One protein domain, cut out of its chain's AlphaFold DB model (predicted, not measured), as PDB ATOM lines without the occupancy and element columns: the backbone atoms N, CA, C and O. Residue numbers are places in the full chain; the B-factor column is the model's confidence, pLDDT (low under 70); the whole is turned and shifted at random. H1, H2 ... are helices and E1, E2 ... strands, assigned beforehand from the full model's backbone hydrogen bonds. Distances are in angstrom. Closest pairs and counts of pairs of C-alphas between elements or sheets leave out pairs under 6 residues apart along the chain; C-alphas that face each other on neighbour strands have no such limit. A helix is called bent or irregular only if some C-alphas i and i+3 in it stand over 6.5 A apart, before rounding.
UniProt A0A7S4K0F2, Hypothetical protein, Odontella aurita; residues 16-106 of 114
ATOM      1  N   LEU A  16      17.584  31.805 -19.268       96.25
ATOM      2  CA  LEU A  16      17.983  32.535 -20.474       96.25
ATOM      3  C   LEU A  16      19.460  32.232 -20.769       96.25
ATOM      4  O   LEU A  16      20.328  32.492 -19.934       96.25
ATOM      5  N   VAL A  17      19.730  31.667 -21.940       96.94
ATOM      6  CA  VAL A  17      21.076  31.313 -22.410       96.94
ATOM      7  C   VAL A  17      21.658  32.440 -23.251       96.94
ATOM      8  O   VAL A  17      22.823  32.794 -23.089       96.94
ATOM      9  N   GLU A  18      20.844  33.027 -24.127       95.06
ATOM     10  CA  GLU A  18      21.289  34.049 -25.069       95.06
ATOM     11  C   GLU A  18      20.133  34.982 -25.448       95.06
ATOM     12  O   GLU A  18      18.986  34.549 -25.565       95.06
ATOM     13  N   ALA A  19      20.447  36.257 -25.673       94.19
ATOM     14  CA  ALA A  19      19.532  37.234 -26.248       94.19
ATOM     15  C   ALA A  19      20.209  37.926 -27.438       94.19
ATOM     16  O   ALA A  19      21.266  38.538 -27.282       94.19
ATOM     17  N   VAL A  20      19.598  37.834 -28.619       90.19
ATOM     18  CA  VAL A  20      20.153  38.358 -29.875       90.19
ATOM     19  C   VAL A  20      19.139  39.267 -30.555       90.19
ATOM     20  O   VAL A  20      18.008  38.864 -30.825       90.19
ATOM     21  N   GLU A  21      19.544  40.491 -30.882       86.56
ATOM     22  CA  GLU A  21      18.791  41.341 -31.806       86.56
ATOM     23  C   GLU A  21      19.110  40.900 -33.238       86.56
ATOM     24  O   GLU A  21      20.255  41.003 -33.683       86.56
ATOM     25  N   PHE A  22      18.125  40.365 -33.962       75.31
ATOM     26  CA  PHE A  22      18.398  39.820 -35.287       75.31
ATOM     27  C   PHE A  22      18.367  40.913 -36.362       75.31
ATOM     28  O   PHE A  22      17.442  41.730 -36.463       75.31
ATOM     29  N   GLY A  23      19.405  40.889 -37.192       71.69
ATOM     30  CA  GLY A  23      19.474  41.575 -38.471       71.69
ATOM     31  C   GLY A  23      19.675  40.565 -39.597       71.69
ATOM     32  O   GLY A  23      20.142  39.451 -39.360       71.69
ATOM     33  N   TYR A  24      19.298  40.936 -40.815       68.56
ATOM     34  CA  TYR A  24      19.498  40.114 -42.004       68.56
ATOM     35  C   TYR A  24      20.336  40.874 -43.022       68.56
ATOM     36  O   TYR A  24      20.007  42.015 -43.351       68.56
ATOM     37  N   THR A  25      21.386  40.220 -43.514       73.25
ATOM     38  CA  THR A  25      22.158  40.671 -44.671       73.25
ATOM     39  C   THR A  25      21.752  39.822 -45.861       73.25
ATOM     40  O   THR A  25      21.974  38.609 -45.854       73.25
ATOM     41  N   ASP A  26      21.153  40.447 -46.866       69.44
ATOM     42  CA  ASP A  26      20.753  39.769 -48.091       69.44
ATOM     43  C   ASP A  26      22.003  39.345 -48.891       69.44
ATOM     44  O   ASP A  26      22.867  40.178 -49.176       69.44
ATOM     45  N   PRO A  27      22.161  38.054 -49.237       76.62
ATOM     46  CA  PRO A  27      23.346  37.562 -49.935       76.62
ATOM     47  C   PRO A  27      23.354  37.887 -51.439       76.62
ATOM     48  O   PRO A  27      24.364  37.646 -52.096       76.62
ATOM     49  N   VAL A  28      22.245  38.383 -51.997       77.62
ATOM     50  CA  VAL A  28      22.096  38.740 -53.413       77.62
ATOM     51  C   VAL A  28      22.488  40.195 -53.644       77.62
ATOM     52  O   VAL A  28      23.237  40.475 -54.580       77.62
ATOM     53  N   ASP A  29      22.007  41.113 -52.803       82.88
ATOM     54  CA  ASP A  29      22.235  42.556 -52.978       82.88
ATOM     55  C   ASP A  29      23.053  43.224 -51.860       82.88
ATOM     56  O   ASP A  29      23.443  44.387 -51.986       82.88
ATOM     57  N   GLY A  30      23.377  42.492 -50.790       71.19
ATOM     58  CA  GLY A  30      24.167  42.991 -49.666       71.19
ATOM     59  C   GLY A  30      23.415  43.955 -48.749       71.19
ATOM     60  O   GLY A  30      24.032  44.546 -47.857       71.19
ATOM     61  N   SER A  31      22.107  44.144 -48.948       73.31
ATOM     62  CA  SER A  31      21.292  45.007 -48.101       73.31
ATOM     63  C   SER A  31      21.253  44.473 -46.671       73.31
ATOM     64  O   SER A  31      21.102  43.278 -46.425       73.31
ATOM     65  N   GLN A  32      21.422  45.377 -45.706       74.19
ATOM     66  CA  GLN A  32      21.392  45.043 -44.286       74.19
ATOM     67  C   GLN A  32      20.138  45.617 -43.653       74.19
ATOM     68  O   GLN A  32      19.895  46.824 -43.674       74.19
ATOM     69  N   THR A  33      19.364  44.743 -43.028       68.19
ATOM     70  CA  THR A  33      18.261  45.125 -42.157       68.19
ATOM     71  C   THR A  33      18.691  44.880 -40.720       68.19
ATOM     72  O   THR A  33      19.122  43.786 -40.368       68.19
ATOM     73  N   SER A  34      18.608  45.906 -39.879       68.38
ATOM     74  CA  SER A  34      18.821  45.793 -38.433       68.38
ATOM     75  C   SER A  34      17.486  45.945 -37.702       68.38
ATOM     76  O   SER A  34      16.498  46.397 -38.293       68.38
ATOM     77  N   LYS A  35      17.449  45.551 -36.421       69.44
ATOM     78  CA  LYS A  35      16.293  45.722 -35.520       69.44
ATOM     79  C   LYS A  35      15.017  45.018 -35.987       69.44
ATOM     80  O   LYS A  35      13.910  45.521 -35.802       69.44
ATOM     81  N   GLN A  36      15.157  43.867 -36.641       70.25
ATOM     82  CA  GLN A  36      14.010  43.138 -37.189       70.25
ATOM     83  C   GLN A  36      13.295  42.276 -36.136       70.25
ATOM     84  O   GLN A  36      12.186  41.780 -36.382       70.25
ATOM     85  N   GLY A  37      13.898  42.152 -34.952       80.75
ATOM     86  CA  GLY A  37      13.299  41.557 -33.772       80.75
ATOM     87  C   GLY A  37      14.329  41.031 -32.778       80.75
ATOM     88  O   GLY A  37      15.533  41.212 -32.952       80.75
ATOM     89  N   LEU A  38      13.833  40.376 -31.737       90.88
ATOM     90  CA  LEU A  38      14.608  39.856 -30.616       90.88
ATOM     91  C   LEU A  38      14.432  38.340 -30.548       90.88
ATOM     92  O   LEU A  38      13.306  37.852 -30.590       90.88
ATOM     93  N   ILE A  39      15.532  37.608 -30.433       94.50
ATOM     94  CA  ILE A  39      15.550  36.167 -30.197       94.50
ATOM     95  C   ILE A  39      16.061  35.940 -28.780       94.50
ATOM     96  O   ILE A  39      17.129  36.429 -28.427       94.50
ATOM     97  N   LEU A  40      15.302  35.192 -27.988       95.94
ATOM     98  CA  LEU A  40      15.677  34.742 -26.656       95.94
ATOM     99  C   LEU A  40      15.802  33.219 -26.684       95.94
ATOM    100  O   LEU A  40      14.817  32.530 -26.955       95.94
ATOM    101  N   ASN A  41      16.996  32.705 -26.417       97.12
ATOM    102  CA  ASN A  41      17.267  31.274 -26.319       97.12
ATOM    103  C   ASN A  41      17.275  30.861 -24.846       97.12
ATOM    104  O   ASN A  41      17.867  31.543 -24.007       97.12
ATOM    105  N   PHE A  42      16.630  29.743 -24.540       97.56
ATOM    106  CA  PHE A  42      16.433  29.234 -23.193       97.56
ATOM    107  C   PHE A  42      16.852  27.771 -23.072       97.56
ATOM    108  O   PHE A  42      16.780  27.013 -24.035       97.56
ATOM    109  N   GLU A  43      17.216  27.382 -21.857       97.50
ATOM    110  CA  GLU A  43      17.486  26.002 -21.455       97.50
ATOM    111  C   GLU A  43      16.588  25.653 -20.263       97.50
ATOM    112  O   GLU A  43      16.490  26.412 -19.290       97.50
ATOM    113  N   TYR A  44      15.896  24.520 -20.354       95.56
ATOM    114  CA  TYR A  44      15.073  23.970 -19.280       95.56
ATOM    115  C   TYR A  44      15.920  23.136 -18.306       95.56
ATOM    116  O   TYR A  44      16.974  22.628 -18.682       95.56
ATOM    117  N   PRO A  45      15.446  22.885 -17.069       94.38
ATOM    118  CA  PRO A  45      16.178  22.067 -16.093       94.38
ATOM    119  C   PRO A  45      16.521  20.642 -16.553       94.38
ATOM    120  O   PRO A  45      17.447  20.031 -16.026       94.38
ATOM    121  N   ASN A  46      15.770  20.093 -17.511       92.75
ATOM    122  CA  ASN A  46      16.025  18.783 -18.116       92.75
ATOM    123  C   ASN A  46      17.024  18.830 -19.289       92.75
ATOM    124  O   ASN A  46      17.285  17.788 -19.884       92.75
ATOM    125  N   GLY A  47      17.574  20.004 -19.611       94.75
ATOM    126  CA  GLY A  47      18.492  20.225 -20.726       94.75
ATOM    127  C   GLY A  47      17.811  20.495 -22.068       94.75
ATOM    128  O   GLY A  47      18.513  20.653 -23.062       94.75
ATOM    129  N   ASP A  48      16.476  20.554 -22.124       95.88
ATOM    130  CA  ASP A  48      15.775  20.884 -23.365       95.88
ATOM    131  C   ASP A  48      15.973  22.357 -23.737       95.88
ATOM    132  O   ASP A  48      15.896  23.259 -22.896       95.88
ATOM    133  N   GLU A  49      16.160  22.600 -25.029       97.62
ATOM    134  CA  GLU A  49      16.314  23.938 -25.584       97.62
ATOM    135  C   GLU A  49      14.959  24.535 -25.970       97.62
ATOM    136  O   GLU A  49      14.043  23.856 -26.446       97.62
ATOM    137  N   ALA A  50      14.832  25.842 -25.800       97.62
ATOM    138  CA  ALA A  50      13.663  26.589 -26.223       97.62
ATOM    139  C   ALA A  50      14.053  27.949 -26.779       97.62
ATOM    140  O   ALA A  50      15.108  28.501 -26.473       97.62
ATOM    141  N   ARG A  51      13.173  28.513 -27.598       97.12
ATOM    142  CA  ARG A  51      13.398  29.792 -28.250       97.12
ATOM    143  C   ARG A  51      12.121  30.607 -28.294       97.12
ATOM    144  O   ARG A  51      11.047  30.104 -28.620       97.12
ATOM    145  N   VAL A  52      12.266  31.896 -28.014       97.19
ATOM    146  CA  VAL A  52      11.211  32.891 -28.187       97.19
ATOM    147  C   VAL A  52      11.686  33.960 -29.147       97.19
ATOM    148  O   VAL A  52      12.771  34.510 -28.987       97.19
ATOM    149  N   VAL A  53      10.866  34.263 -30.150       94.69
ATOM    150  CA  VAL A  53      11.173  35.297 -31.140       94.69
ATOM    151  C   VAL A  53      10.112  36.383 -31.083       94.69
ATOM    152  O   VAL A  53       8.938  36.122 -31.330       94.69
ATOM    153  N   PHE A  54      10.533  37.615 -30.818       92.12
ATOM    154  CA  PHE A  54       9.706  38.807 -30.939       92.12
ATOM    155  C   PHE A  54      10.003  39.516 -32.251       92.12
ATOM    156  O   PHE A  54      11.159  39.741 -32.598       92.12
ATOM    157  N   ARG A  55       8.960  39.921 -32.972       88.94
ATOM    158  CA  ARG A  55       9.064  40.755 -34.172       88.94
ATOM    159  C   ARG A  55       8.073  41.896 -34.112       88.94
ATOM    160  O   ARG A  55       6.894  41.674 -33.854       88.94
ATOM    161  N   LEU A  56       8.530  43.097 -34.439       84.56
ATOM    162  CA  LEU A  56       7.636  44.219 -34.683       84.56
ATOM    163  C   LEU A  56       7.226  44.213 -36.159       84.56
ATOM    164  O   LEU A  56       8.064  44.086 -37.048       84.56
ATOM    165  N   SER A  57       5.931  44.324 -36.431       78.56
ATOM    166  CA  SER A  57       5.393  44.364 -37.790       78.56
ATOM    167  C   SER A  57       4.397  45.504 -37.955       78.56
ATOM    168  O   SER A  57       3.661  45.834 -37.027       78.56
ATOM    169  N   GLY A  58       4.378  46.095 -39.152       68.38
ATOM    170  CA  GLY A  58       3.413  47.124 -39.532       68.38
ATOM    171  C   GLY A  58       3.592  48.438 -38.783       68.38
ATOM    172  O   GLY A  58       2.655  48.873 -38.142       68.38
ATOM    173  N   THR A  59       4.766  49.070 -38.853       64.94
ATOM    174  CA  THR A  59       4.999  50.406 -38.283       64.94
ATOM    175  C   THR A  59       4.425  51.482 -39.210       64.94
ATOM    176  O   THR A  59       5.078  51.902 -40.166       64.94
ATOM    177  N   GLY A  60       3.188  51.901 -38.958       66.00
ATOM    178  CA  GLY A  60       2.517  52.970 -39.701       66.00
ATOM    179  C   GLY A  60       1.647  53.838 -38.792       66.00
ATOM    180  O   GLY A  60       1.683  53.708 -37.571       66.00
ATOM    181  N   SER A  61       0.820  54.708 -39.374       69.94
ATOM    182  CA  SER A  61      -0.102  55.574 -38.617       69.94
ATOM    183  C   SER A  61      -1.140  54.805 -37.781       69.94
ATOM    184  O   SER A  61      -1.714  55.373 -36.860       69.94
ATOM    185  N   ALA A  62      -1.365  53.522 -38.080       75.56
ATOM    186  CA  ALA A  62      -2.321  52.650 -37.396       75.56
ATOM    187  C   ALA A  62      -1.754  51.930 -36.151       75.56
ATOM    188  O   ALA A  62      -2.451  51.114 -35.550       75.56
ATOM    189  N   GLY A  63      -0.507  52.212 -35.760       79.56
ATOM    190  CA  GLY A  63       0.185  51.532 -34.663       79.56
ATOM    191  C   GLY A  63       1.166  50.480 -35.170       79.56
ATOM    192  O   GLY A  63       1.580  50.537 -36.323       79.56
ATOM    193  N   ALA A  64       1.558  49.548 -34.302       83.25
ATOM    194  CA  ALA A  64       2.445  48.438 -34.630       83.25
ATOM    195  C   ALA A  64       1.947  47.145 -33.974       83.25
ATOM    196  O   ALA A  64       1.324  47.166 -32.914       83.25
ATOM    197  N   THR A  65       2.220  46.009 -34.610       86.94
ATOM    198  CA  THR A  65       1.885  44.679 -34.095       86.94
ATOM    199  C   THR A  65       3.152  43.968 -33.649       86.94
ATOM    200  O   THR A  65       4.029  43.703 -34.475       86.94
ATOM    201  N   ILE A  66       3.224  43.609 -32.368       89.12
ATOM    202  CA  ILE A  66       4.243  42.694 -31.851       89.12
ATOM    203  C   ILE A  66       3.775  41.265 -32.124       89.12
ATOM    204  O   ILE A  66       2.665  40.881 -31.759       89.12
ATOM    205  N   ARG A  67       4.619  40.483 -32.791       91.38
ATOM    206  CA  ARG A  67       4.436  39.049 -33.016       91.38
ATOM    207  C   ARG A  67       5.420  38.299 -32.141       91.38
ATOM    208  O   ARG A  67       6.611  38.593 -32.189       91.38
ATOM    209  N   MET A  68       4.910  37.346 -31.377       93.62
ATOM    210  CA  MET A  68       5.688  36.480 -30.504       93.62
ATOM    211  C   MET A  68       5.546  35.045 -31.000       93.62
ATOM    212  O   MET A  68       4.430  34.570 -31.194       93.62
ATOM    213  N   TYR A  69       6.674  34.378 -31.221       95.19
ATOM    214  CA  TYR A  69       6.741  32.971 -31.605       95.19
ATOM    215  C   TYR A  69       7.416  32.191 -30.486       95.19
ATOM    216  O   TYR A  69       8.419  32.652 -29.942       95.19
ATOM    217  N   LEU A  70       6.858  31.033 -30.155       96.31
ATOM    218  CA  LEU A  70       7.303  30.167 -29.072       96.31
ATOM    219  C   LEU A  70       7.680  28.808 -29.647       96.31
ATOM    220  O   LEU A  70       6.910  28.219 -30.401       96.31
ATOM    221  N   GLU A  71       8.843  28.306 -29.260       96.31
ATOM    222  CA  GLU A  71       9.325  26.986 -29.640       96.31
ATOM    223  C   GLU A  71      10.031  26.350 -28.443       96.31
ATOM    224  O   GLU A  71      10.827  26.999 -27.766       96.31
ATOM    225  N   LYS A  72       9.743  25.079 -28.177       96.00
ATOM    226  CA  LYS A  72      10.422  24.271 -27.165       96.00
ATOM    227  C   LYS A  72      10.683  22.897 -27.769       96.00
ATOM    228  O   LYS A  72       9.747  22.254 -28.243       96.00
ATOM    229  N   PHE A  73      11.933  22.456 -27.742       95.69
ATOM    230  CA  PHE A  73      12.282  21.079 -28.051       95.69
ATOM    231  C   PHE A  73      11.832  20.167 -26.904       95.69
ATOM    232  O   PHE A  73      11.981  20.514 -25.738       95.69
ATOM    233  N   GLU A  74      11.258  19.010 -27.225       94.38
ATOM    234  CA  GLU A  74      10.846  18.025 -26.226       94.38
ATOM    235  C   GLU A  74      11.384  16.660 -26.642       94.38
ATOM    236  O   GLU A  74      10.902  16.052 -27.603       94.38
ATOM    237  N   MET A  75      12.410  16.180 -25.937       93.25
ATOM    238  CA  MET A  75      13.005  14.874 -26.225       93.25
ATOM    239  C   MET A  75      12.111  13.718 -25.752       93.25
ATOM    240  O   MET A  75      12.112  12.645 -26.360       93.25
ATOM    241  N   ASP A  76      11.342  13.914 -24.678       92.94
ATOM    242  CA  ASP A  76      10.516  12.862 -24.093       92.94
ATOM    243  C   ASP A  76       9.236  12.639 -24.908       92.94
ATOM    244  O   ASP A  76       8.252  13.374 -24.804       92.94
ATOM    245  N   SER A  77       9.229  11.560 -25.693       94.38
ATOM    246  CA  SER A  77       8.083  11.171 -26.526       94.38
ATOM    247  C   SER A  77       6.765  11.001 -25.764       94.38
ATOM    248  O   SER A  77       5.697  11.158 -26.354       94.38
ATOM    249  N   SER A  78       6.807  10.724 -24.454       95.12
ATOM    250  CA  SER A  78       5.588  10.604 -23.647       95.12
ATOM    251  C   SER A  78       4.852  11.938 -23.484       95.12
ATOM    252  O   SER A  78       3.641  11.948 -23.257       95.12
ATOM    253  N   LYS A  79       5.554  13.061 -23.670       92.44
ATOM    254  CA  LYS A  79       5.007  14.418 -23.575       92.44
ATOM    255  C   LYS A  79       4.574  14.999 -24.916       92.44
ATOM    256  O   LYS A  79       3.935  16.042 -24.947       92.44
ATOM    257  N   HIS A  80       4.841  14.322 -26.034       92.62
ATOM    258  CA  HIS A  80       4.468  14.815 -27.371       92.62
ATOM    259  C   HIS A  80       2.950  14.908 -27.588       92.62
ATOM    260  O   HIS A  80       2.502  15.589 -28.504       92.62
ATOM    261  N   GLY A  81       2.156  14.232 -26.752       92.88
ATOM    262  CA  GLY A  81       0.696  14.354 -26.745       92.88
ATOM    263  C   GLY A  81       0.161  15.548 -25.947       92.88
ATOM    264  O   GLY A  81      -1.051  15.755 -25.921       92.88
ATOM    265  N   GLU A  82       1.023  16.309 -25.268       93.25
ATOM    266  CA  GLU A  82       0.613  17.486 -24.506       93.25
ATOM    267  C   GLU A  82       0.142  18.609 -25.440       93.25
ATOM    268  O   GLU A  82       0.703  18.857 -26.508       93.25
ATOM    269  N   ALA A  83      -0.909  19.322 -25.030       94.31
ATOM    270  CA  ALA A  83      -1.379  20.478 -25.775       94.31
ATOM    271  C   ALA A  83      -0.332  21.603 -25.725       94.31
ATOM    272  O   ALA A  83       0.066  22.039 -24.645       94.31
ATOM    273  N   ALA A  84       0.049  22.135 -26.890       92.12
ATOM    274  CA  ALA A  84       1.082  23.165 -27.004       92.12
ATOM    275  C   ALA A  84       0.885  24.382 -26.070       92.12
ATOM    276  O   ALA A  84       1.865  24.799 -25.453       92.12
ATOM    277  N   PRO A  85      -0.336  24.930 -25.863       92.00
ATOM    278  CA  PRO A  85      -0.526  26.038 -24.925       92.00
ATOM    279  C   PRO A  85      -0.145  25.702 -23.479       92.00
ATOM    280  O   PRO A  85       0.349  26.573 -22.771       92.00
ATOM    281  N   ALA A  86      -0.355  24.456 -23.040       91.75
ATOM    282  CA  ALA A  86       0.044  24.012 -21.707       91.75
ATOM    283  C   ALA A  86       1.571  23.868 -21.625       91.75
ATOM    284  O   ALA A  86       2.197  24.487 -20.763       91.75
ATOM    285  N   ALA A  87       2.165  23.172 -22.600       93.06
ATOM    286  CA  ALA A  87       3.604  22.920 -22.657       93.06
ATOM    287  C   ALA A  87       4.446  24.208 -22.770       93.06
ATOM    288  O   ALA A  87       5.575  24.262 -22.280       93.06
ATOM    289  N   LEU A  88       3.911  25.253 -23.416       95.19
ATOM    290  CA  LEU A  88       4.616  26.510 -23.687       95.19
ATOM    291  C   LEU A  88       4.282  27.637 -22.704       95.19
ATOM    292  O   LEU A  88       4.926  28.686 -22.764       95.19
ATOM    293  N   LYS A  89       3.318  27.456 -21.789       93.81
ATOM    294  CA  LYS A  89       2.886  28.531 -20.881       93.81
ATOM    295  C   LYS A  89       4.047  29.083 -20.050       93.81
ATOM    296  O   LYS A  89       4.233  30.294 -19.992       93.81
ATOM    297  N   GLY A  90       4.851  28.199 -19.457       94.44
ATOM    298  CA  GLY A  90       6.002  28.604 -18.645       94.44
ATOM    299  C   GLY A  90       7.034  29.405 -19.444       94.44
ATOM    300  O   GLY A  90       7.543  30.413 -18.959       94.44
ATOM    301  N   LEU A  91       7.283  29.015 -20.700       96.25
ATOM    302  CA  LEU A  91       8.157  29.761 -21.608       96.25
ATOM    303  C   LEU A  91       7.597  31.150 -21.924       96.25
ATOM    304  O   LEU A  91       8.345  32.126 -21.941       96.25
ATOM    305  N   ALA A  92       6.291  31.228 -22.186       95.19
ATOM    306  CA  ALA A  92       5.614  32.474 -22.505       95.19
ATOM    307  C   ALA A  92       5.695  33.460 -21.337       95.19
ATOM    308  O   ALA A  92       6.174  34.574 -21.527       95.19
ATOM    309  N   ASP A  93       5.307  33.027 -20.135       93.94
ATOM    310  CA  ASP A  93       5.352  33.848 -18.922       93.94
ATOM    311  C   ASP A  93       6.783  34.359 -18.665       93.94
ATOM    312  O   ASP A  93       7.002  35.549 -18.429       93.94
ATOM    313  N   ARG A  94       7.779  33.470 -18.795       94.44
ATOM    314  CA  ARG A  94       9.195  33.808 -18.624       94.44
ATOM    315  C   ARG A  94       9.662  34.863 -19.623       94.44
ATOM    316  O   ARG A  94      10.299  35.838 -19.229       94.44
ATOM    317  N   ALA A  95       9.371  34.677 -20.906       94.88
ATOM    318  CA  ALA A  95       9.801  35.610 -21.940       94.88
ATOM    319  C   ALA A  95       9.084  36.963 -21.840       94.88
ATOM    320  O   ALA A  95       9.729  37.992 -22.015       94.88
ATOM    321  N   LEU A  96       7.785  36.972 -21.520       93.88
ATOM    322  CA  LEU A  96       7.002  38.197 -21.324       93.88
ATOM    323  C   LEU A  96       7.503  39.011 -20.128       93.88
ATOM    324  O   LEU A  96       7.598  40.233 -20.234       93.88
ATOM    325  N   GLY A  97       7.871  38.338 -19.032       92.44
ATOM    326  CA  GLY A  97       8.462  38.985 -17.862       92.44
ATOM    327  C   GLY A  97       9.834  39.600 -18.149       92.44
ATOM    328  O   GLY A  97      10.109  40.704 -17.699       92.44
ATOM    329  N   LEU A  98      10.678  38.931 -18.943       92.62
ATOM    330  CA  LEU A  98      12.009  39.447 -19.302       92.62
ATOM    331  C   LEU A  98      11.972  40.699 -20.186       92.62
ATOM    332  O   LEU A  98      12.916  41.481 -20.153       92.62
ATOM    333  N   VAL A  99      10.926  40.865 -21.000       90.81
ATOM    334  CA  VAL A  99      10.768  42.030 -21.888       90.81
ATOM    335  C   VAL A  99       9.798  43.073 -21.335       90.81
ATOM    336  O   VAL A  99       9.447  43.995 -22.066       90.81
ATOM    337  N   GLU A 100       9.337  42.911 -20.089       91.75
ATOM    338  CA  GLU A 100       8.418  43.839 -19.411       91.75
ATOM    339  C   GLU A 100       7.162  44.146 -20.260       91.75
ATOM    340  O   GLU A 100       6.697  45.282 -20.338       91.75
ATOM    341  N   MET A 101       6.609  43.132 -20.949       91.31
ATOM    342  CA  MET A 101       5.575  43.332 -21.983       91.31
ATOM    343  C   MET A 101       4.362  44.115 -21.468       91.31
ATOM    344  O   MET A 101       3.887  45.034 -22.140       91.31
ATOM    345  N   GLU A 102       3.848  43.748 -20.297       91.56
ATOM    346  CA  GLU A 102       2.681  44.402 -19.701       91.56
ATOM    347  C   GLU A 102       3.013  45.832 -19.262       91.56
ATOM    348  O   GLU A 102       2.264  46.753 -19.576       91.56
ATOM    349  N   GLU A 103       4.166  46.047 -18.628       92.12
ATOM    350  CA  GLU A 103       4.585  47.367 -18.142       92.12
ATOM    351  C   GLU A 103       4.836  48.350 -19.297       92.12
ATOM    352  O   GLU A 103       4.472  49.524 -19.211       92.12
ATOM    353  N   LEU A 104       5.397  47.869 -20.412       89.44
ATOM    354  CA  LEU A 104       5.725  48.696 -21.575       89.44
ATOM    355  C   LEU A 104       4.554  48.904 -22.541       89.44
ATOM    356  O   LEU A 104       4.521  49.912 -23.250       89.44
ATOM    357  N   THR A 105       3.608  47.962 -22.623       89.50
ATOM    358  CA  THR A 105       2.522  48.008 -23.626       89.50
ATOM    359  C   THR A 105       1.119  48.119 -23.035       89.50
ATOM    360  O   THR A 105       0.173  48.389 -23.779       89.50
ATOM    361  N   GLY A 106       0.964  47.909 -21.725       91.19
ATOM    362  CA  GLY A 106      -0.324  47.825 -21.037       91.19
ATOM    363  C   GLY A 106      -1.148  46.586 -21.403       91.19
ATOM    364  O   GLY A 106      -2.357  46.583 -21.178       91.19
TER     365      GLY A 106
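Overview. This is residues 16 to 106 of the 114 residues of the protein "Hypothetical protein" of Odontella aurita (UniProt A0A7S4K0F2). One twisted sheet of four long strands has H1 running across one face and the other face bare, while its far end splays into two arms: E2 bends, and the E1 and E2 hairpin swings away from the E3 and E4 hairpin. Residues 26 to 31, at the tip of the first arm, stick out free, and the short H2 follows beyond the end of H1, off the sheet. The printed part has 91 residues, with four named strands and then two named helices in the order E1 E2 E3 E4 H1 H2; the sheet order is E1 - E2 - E3 - E4, all antiparallel, a meander in which each strand is the antiparallel neighbour of the one before. The class is mixed, helices and strands, and the whole is loose, with a radius of gyration of the C-alphas of 15.7 A and spans of 45 by 37 by 22 A.

Along the chain. E1 is residues 16 to 25, 25.9 A long, from C-alpha 16 at (17.983, 32.535, -20.474). E2 is residues 32 to 43, 30.0 A, and bends by 64 degrees at residue 35. E3 is residues 49 to 60, 35.1 A, and E4 residues 63 to 72, 30.1 A, ending at C-alpha 72 at (10.422, 24.271, -27.165). H1 is residues 84 to 98, 21.1 A, and irregular: C-alphas 87 and 90 are 7.4 A apart. H2 is residues 101 to 105, 5.8 A, ending at C-alpha 105 at (2.522, 48.008, -23.626).

Arrangement. E1 and E4 are the edge strands and are apart. The hairpin E1 and E2 is antiparallel at 159 degrees, with N 20 and O 39 at 2.8 A and N 24 and O 33 at 2.9 A, within hydrogen-bond range. The hairpin E2 and E3 stands at 149 degrees, with N 40 and O 52 at 2.8 A; the C-alphas that face each other run from 37 and 55 to 43 and 49. The hairpin E3 and E4 stands at 167 degrees, with N 55 and O 67 at 2.8 A. H1 is on the sheet at a height of 8.7 A, in two layers, a helix on one face of a sheet. It lies over E3 and only just over E2, on which 3 of its 15 C-alphas fall, and runs across the strands, at 68 degrees to E3 on the local plane. The closest C-alphas of E4 and H1, those of Leu 70 and Leu 88, are 7.0 A apart. H2 is not on the sheet; it is close to H1 but not clearly touching, the closest C-alphas, those of Leu 96 and Glu 102, being 7.7 A apart. Every O i to N i+4 pair is within hydrogen-bond range in H2, and 9 of 11 in H1.

Size, cuts and confidence. The C-alphas of Ser 61 and Ser 78 are the two farthest apart, at 47.7 A. The printed part has no cut. The link from E4 to H1, of 11 residues, is long. The mean pLDDT of the printed part is 88.2; residues 24, 26, 33 to 35 and 58 to 61 are under 70.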